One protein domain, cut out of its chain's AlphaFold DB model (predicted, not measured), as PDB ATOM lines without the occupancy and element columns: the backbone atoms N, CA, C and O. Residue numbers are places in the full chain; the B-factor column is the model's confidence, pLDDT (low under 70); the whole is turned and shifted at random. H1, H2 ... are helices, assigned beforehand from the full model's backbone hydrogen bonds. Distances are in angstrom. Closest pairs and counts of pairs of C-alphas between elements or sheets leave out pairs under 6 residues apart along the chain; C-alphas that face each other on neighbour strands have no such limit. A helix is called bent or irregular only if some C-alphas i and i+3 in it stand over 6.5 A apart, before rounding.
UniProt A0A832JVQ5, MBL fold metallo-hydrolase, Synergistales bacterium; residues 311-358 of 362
ATOM      1  N   ASP A 311      59.298 -93.757  90.542       71.81
ATOM      2  CA  ASP A 311      57.912 -93.380  90.846       71.81
ATOM      3  C   ASP A 311      56.904 -94.287  90.136       71.81
ATOM      4  O   ASP A 311      55.834 -94.573  90.681       71.81
ATOM      5  N   ARG A 312      57.231 -94.765  88.928       70.12
ATOM      6  CA  ARG A 312      56.407 -95.747  88.211       70.12
ATOM      7  C   ARG A 312      56.429 -97.103  88.911       70.12
ATOM      8  O   ARG A 312      55.372 -97.695  89.111       70.12
ATOM      9  N   VAL A 313      57.612 -97.568  89.315       78.00
ATOM     10  CA  VAL A 313      57.773 -98.789  90.117       78.00
ATOM     11  C   VAL A 313      57.040 -98.648  91.450       78.00
ATOM     12  O   VAL A 313      56.282 -99.545  91.805       78.00
ATOM     13  N   ARG A 314      57.186 -97.517  92.156       80.69
ATOM     14  CA  ARG A 314      56.497 -97.264  93.434       80.69
ATOM     15  C   ARG A 314      54.979 -97.390  93.292       80.69
ATOM     16  O   ARG A 314      54.374 -98.146  94.042       80.69
ATOM     17  N   ARG A 315      54.381 -96.722  92.301       76.06
ATOM     18  CA  ARG A 315      52.931 -96.789  92.054       76.06
ATOM     19  C   ARG A 315      52.456 -98.191  91.683       76.06
ATOM     20  O   ARG A 315      51.458 -98.655  92.219       76.06
ATOM     21  N   LEU A 316      53.191 -98.895  90.820       81.06
ATOM     22  CA  LEU A 316      52.841-100.273  90.461       81.06
ATOM     23  C   LEU A 316      52.882-101.200  91.688       81.06
ATOM     24  O   LEU A 316      52.011-102.049  91.852       81.06
ATOM     25  N   LEU A 317      53.863-101.020  92.576       84.00
ATOM     26  CA  LEU A 317      53.934-101.762  93.837       84.00
ATOM     27  C   LEU A 317      52.766-101.422  94.775       84.00
ATOM     28  O   LEU A 317      52.238-102.321  95.427       84.00
ATOM     29  N   GLU A 318      52.321-100.165  94.823       83.81
ATOM     30  CA  GLU A 318      51.126 -99.754  95.576       83.81
ATOM     31  C   GLU A 318      49.843-100.396  95.019       83.81
ATOM     32  O   GLU A 318      49.024-100.894  95.790       83.81
ATOM     33  N   GLU A 319      49.683-100.465  93.695       81.25
ATOM     34  CA  GLU A 319      48.550-101.140  93.042       81.25
ATOM     35  C   GLU A 319      48.544-102.654  93.298       81.25
ATOM     36  O   GLU A 319      47.491-103.241  93.584       81.25
ATOM     37  N   ILE A 320      49.720-103.290  93.230       84.25
ATOM     38  CA  ILE A 320      49.900-104.707  93.566       84.25
ATOM     39  C   ILE A 320      49.527-104.941  95.030       84.25
ATOM     40  O   ILE A 320      48.751-105.850  95.319       84.25
ATOM     41  N   ARG A 321      50.009-104.095  95.949       84.00
ATOM     42  CA  ARG A 321      49.682-104.179  97.377       84.00
ATOM     43  C   ARG A 321      48.186-103.988  97.632       84.00
ATOM     44  O   ARG A 321      47.586-104.799  98.323       84.00
ATOM     45  N   SER A 322      47.559-102.991  97.012       81.62
ATOM     46  CA  SER A 322      46.109-102.778  97.109       81.62
ATOM     47  C   SER A 322      45.316-103.986  96.598       81.62
ATOM     48  O   SER A 322      44.300-104.365  97.178       81.62
ATOM     49  N   SER A 323      45.782-104.618  95.519       81.62
ATOM     50  CA  SER A 323      45.167-105.839  94.991       81.62
ATOM     51  C   SER A 323      45.364-107.029  95.928       81.62
ATOM     52  O   SER A 323      44.434-107.812  96.103       81.62
ATOM     53  N   PHE A 324      46.527-107.132  96.573       82.12
ATOM     54  CA  PHE A 324      46.792-108.125  97.609       82.12
ATOM     55  C   PHE A 324      45.854-107.953  98.809       82.12
ATOM     56  O   PHE A 324      45.217-108.921  99.208       82.12
ATOM     57  N   ASP A 325      45.680-106.731  99.317       82.31
ATOM     58  CA  ASP A 325      44.785-106.442 100.447       82.31
ATOM     59  C   ASP A 325      43.315-106.795 100.120       82.31
ATOM     60  O   ASP A 325      42.587-107.352 100.948       82.31
ATOM     61  N   ARG A 326      42.877-106.557  98.875       81.75
ATOM     62  CA  ARG A 326      41.549-106.987  98.394       81.75
ATOM     63  C   ARG A 326      41.415-108.509  98.322       81.75
ATOM     64  O   ARG A 326      40.386-109.044  98.710       81.75
ATOM     65  N   LEU A 327      42.440-109.209  97.843       78.56
ATOM     66  CA  LEU A 327      42.425-110.673  97.756       78.56
ATOM     67  C   LEU A 327      42.506-111.328  99.139       78.56
ATOM     68  O   LEU A 327      41.834-112.323  99.379       78.56
ATOM     69  N   ALA A 328      43.258-110.740 100.068       75.06
ATOM     70  CA  ALA A 328      43.360-111.203 101.450       75.06
ATOM     71  C   ALA A 328      42.043-111.059 102.231       75.06
ATOM     72  O   ALA A 328      41.828-111.767 103.210       75.06
ATOM     73  N   SER A 329      41.153-110.163 101.796       77.25
ATOM     74  CA  SER A 329      39.807-110.004 102.358       77.25
ATOM     75  C   SER A 329      38.735-110.836 101.640       77.25
ATOM     76  O   SER A 329      37.560-110.765 102.009       77.25
ATOM     77  N   ALA A 330      39.102-111.663 100.654       73.31
ATOM     78  CA  ALA A 330      38.185-112.609 100.023       73.31
ATOM     79  C   ALA A 330      37.977-113.847 100.918       73.31
ATOM     80  O   ALA A 330      38.935-114.500 101.318       73.31
ATOM     81  N   HIS A 331      36.717-114.176 101.217       72.00
ATOM     82  CA  HIS A 331      36.346-115.291 102.107       72.00
ATOM     83  C   HIS A 331      35.634-116.445 101.377       72.00
ATOM     84  O   HIS A 331      35.294-117.444 102.005       72.00
ATOM     85  N   ASP A 332      35.390-116.310 100.071       79.50
ATOM     86  CA  ASP A 332      34.692-117.313  99.261       79.50
ATOM     87  C   ASP A 332      35.635-118.480  98.880       79.50
ATOM     88  O   ASP A 332      36.609-118.262  98.149       79.50
ATOM     89  N   PRO A 333      35.372-119.722  99.340       70.25
ATOM     90  CA  PRO A 333      36.223-120.886  99.077       70.25
ATOM     91  C   PRO A 333      36.406-121.224  97.592       70.25
ATOM     92  O   PRO A 333      37.473-121.698  97.195       70.25
ATOM     93  N   GLU A 334      35.391-120.981  96.760       71.12
ATOM     94  CA  GLU A 334      35.434-121.309  95.329       71.12
ATOM     95  C   GLU A 334      36.301-120.288  94.567       71.12
ATOM     96  O   GLU A 334      37.153-120.647  93.743       71.12
ATOM     97  N   ALA A 335      36.206-119.011  94.956       68.94
ATOM     98  CA  ALA A 335      37.101-117.957  94.491       68.94
ATOM     99  C   ALA A 335      38.561-118.198  94.927       68.94
ATOM    100  O   ALA A 335      39.482-118.005  94.129       68.94
ATOM    101  N   LEU A 336      38.797-118.680  96.153       71.81
ATOM    102  CA  LEU A 336      40.140-118.997  96.663       71.81
ATOM    103  C   LEU A 336      40.819-120.140  95.885       71.81
ATOM    104  O   LEU A 336      42.011-120.061  95.584       71.81
ATOM    105  N   SER A 337      40.068-121.176  95.492       75.44
ATOM    106  CA  SER A 337      40.605-122.286  94.686       75.44
ATOM    107  C   SER A 337      41.035-121.836  93.283       75.44
ATOM    108  O   SER A 337      42.112-122.205  92.811       75.44
ATOM    109  N   SER A 338      40.237-120.981  92.636       77.31
ATOM    110  CA  SER A 338      40.544-120.455  91.298       77.31
ATOM    111  C   SER A 338      41.675-119.413  91.280       77.31
ATOM    112  O   SER A 338      42.357-119.255  90.265       77.31
ATOM    113  N   THR A 339      41.914-118.717  92.396       78.81
ATOM    114  CA  THR A 339      42.934-117.658  92.502       78.81
ATOM    115  C   THR A 339      44.311-118.177  92.905       78.81
ATOM    116  O   THR A 339      45.314-117.549  92.556       78.81
ATOM    117  N   LEU A 340      44.397-119.335  93.568       79.12
ATOM    118  CA  LEU A 340      45.661-119.899  94.048       79.12
ATOM    119  C   LEU A 340      46.733-120.056  92.942       79.12
ATOM    120  O   LEU A 340      47.839-119.546  93.142       79.12
ATOM    121  N   PRO A 341      46.447-120.625  91.750       79.75
ATOM    122  CA  PRO A 341      47.455-120.738  90.687       79.75
ATOM    123  C   PRO A 341      47.945-119.375  90.169       79.75
ATOM    124  O   PRO A 341      49.103-119.222  89.778       79.75
ATOM    125  N   LEU A 342      47.073-118.360  90.178       80.25
ATOM    126  CA  LEU A 342      47.418-117.000  89.756       80.25
ATOM    127  C   LEU A 342      48.318-116.309  90.785       80.25
ATOM    128  O   LEU A 342      49.268-115.625  90.403       80.25
ATOM    129  N   LEU A 343      48.065-116.523  92.078       81.06
ATOM    130  CA  LEU A 343      48.914-116.024  93.163       81.06
ATOM    131  C   LEU A 343      50.300-116.685  93.151       81.06
ATOM    132  O   LEU A 343      51.308-116.005  93.344       81.06
ATOM    133  N   GLU A 344      50.383-117.982  92.856       79.44
ATOM    134  CA  GLU A 344      51.662-118.682  92.686       79.44
ATOM    135  C   GLU A 344      52.462-118.157  91.483       79.44
ATOM    136  O   GLU A 344      53.682-117.953  91.576       79.44
ATOM    137  N   ALA A 345      51.782-117.879  90.366       75.94
ATOM    138  CA  ALA A 345      52.390-117.245  89.202       75.94
ATOM    139  C   ALA A 345      52.881-115.825  89.530       75.94
ATOM    140  O   ALA A 345      54.030-115.491  89.235       75.94
ATOM    141  N   ALA A 346      52.056-115.017  90.203       81.62
ATOM    142  CA  ALA A 346      52.419-113.670  90.637       81.62
ATOM    143  C   ALA A 346      53.644-113.683  91.567       81.62
ATOM    144  O   ALA A 346      54.589-112.930  91.334       81.62
ATOM    145  N   ARG A 347      53.692-114.599  92.548       83.81
ATOM    146  CA  ARG A 347      54.859-114.806  93.425       83.81
ATOM    147  C   ARG A 347      56.124-115.099  92.620       83.81
ATOM    148  O   ARG A 347      57.175-114.526  92.885       83.81
ATOM    149  N   THR A 348      56.030-115.983  91.630       79.56
ATOM    150  CA  THR A 348      57.174-116.371  90.789       79.56
ATOM    151  C   THR A 348      57.677-115.200  89.943       79.56
ATOM    152  O   THR A 348      58.888-114.985  89.827       79.56
ATOM    153  N   ILE A 349      56.760-114.404  89.388       81.00
ATOM    154  CA  ILE A 349      57.091-113.200  88.615       81.00
ATOM    155  C   ILE A 349      57.765-112.153  89.510       81.00
ATOM    156  O   ILE A 349      58.798-111.609  89.122       81.00
ATOM    157  N   LEU A 350      57.224-111.904  90.707       84.62
ATOM    158  CA  LEU A 350      57.792-110.957  91.668       84.62
ATOM    159  C   LEU A 350      59.192-111.378  92.117       84.62
ATOM    160  O   LEU A 350      60.106-110.564  92.056       84.62
ATOM    161  N   LYS A 351      59.403-112.660  92.432       81.44
ATOM    162  CA  LYS A 351      60.734-113.187  92.770       81.44
ATOM    163  C   LYS A 351      61.740-112.996  91.628       81.44
ATOM    164  O   LYS A 351      62.871-112.577  91.840       81.44
ATOM    165  N   THR A 352      61.308-113.228  90.389       77.88
ATOM    166  CA  THR A 352      62.144-112.973  89.204       77.88
ATOM    167  C   THR A 352      62.496-111.485  89.066       77.88
ATOM    168  O   THR A 352      63.587-111.137  88.612       77.88
ATOM    169  N   ALA A 353      61.569-110.591  89.423       80.06
ATOM    170  CA  ALA A 353      61.812-109.152  89.421       80.06
ATOM    171  C   ALA A 353      62.800-108.739  90.526       80.06
ATOM    172  O   ALA A 353      63.705-107.956  90.245       80.06
ATOM    173  N   GLU A 354      62.681-109.303  91.733       81.31
ATOM    174  CA  GLU A 354      63.620-109.108  92.849       81.31
ATOM    175  C   GLU A 354      65.049-109.512  92.465       81.31
ATOM    176  O   GLU A 354      65.978-108.716  92.616       81.31
ATOM    177  N   GLU A 355      65.215-110.703  91.882       78.25
ATOM    178  CA  GLU A 355      66.510-111.208  91.412       78.25
ATOM    179  C   GLU A 355      67.145-110.269  90.377       78.25
ATOM    180  O   GLU A 355      68.331-109.943  90.457       78.25
ATOM    181  N   LYS A 356      66.350-109.777  89.418       75.31
ATOM    182  CA  LYS A 356      66.812-108.806  88.411       75.31
ATOM    183  C   LYS A 356      67.159-107.444  89.001       75.31
ATOM    184  O   LYS A 356      68.042-106.774  88.473       75.31
ATOM    185  N   ALA A 357      66.477-107.037  90.067       75.19
ATOM    186  CA  ALA A 357      66.762-105.808  90.799       75.19
ATOM    187  C   ALA A 357      67.957-105.950  91.764       75.19
ATOM    188  O   ALA A 357      68.325-104.983  92.428       75.19
ATOM    189  N   GLY A 358      68.597-107.126  91.818       74.88
ATOM    190  CA  GLY A 358      69.789-107.375  92.628       74.88
ATOM    191  C   GLY A 358      69.496-107.727  94.087       74.88
ATOM    192  O   GLY A 358      70.435-107.841  94.878       74.88
TER     193      GLY A 358
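AT A GLANCE: This is residues 311 to 358 of the 362 residues of the protein "MBL fold metallo-hydrolase" of Synergistales bacterium (UniProt A0A832JVQ5). Two long helices form a loose, flat U: H2, kinked along its length, folds back beside H1 with a gap between them, and a tight link closes one end. The printed part has 48 residues, with H1 then H2 along the chain and no named strand; the class is all helix. It is loose, with a radius of gyration of the C-alphas of 12.6 A, and spans 36 by 19 by 10 A.

IN THESE COORDINATES: Find C-alpha 333 at (36.223, -120.886, 99.077); from there H2, residues 333 to 356, runs 34.6 A to C-alpha 356 at (66.812, -108.806, 88.411). H1, residues 311 to 328, starts at (57.912, -93.380, 90.846) and measures 25.3 A.

HOW THE PARTS SIT: Look near residue 340 for the kink of 39 degrees in H2, which is only just irregular: C-alphas 338 and 341 are 6.9 A apart. H1 and H2 are near each other, with 7 pairs of C-alphas within 10 A but no pair within 8 A. Every O i to N i+4 pair is within hydrogen-bond range in H1, and 18 of 20 in H2.

THE WHOLE: Residues 311 to 319, 329 to 334 and 347 to 358 stand free. The C-alphas of Glu 334 and Gly 358 are the two farthest apart, at 37.2 A. The printed part has no cut; mean pLDDT is 78.4, and residue 335 is under 70.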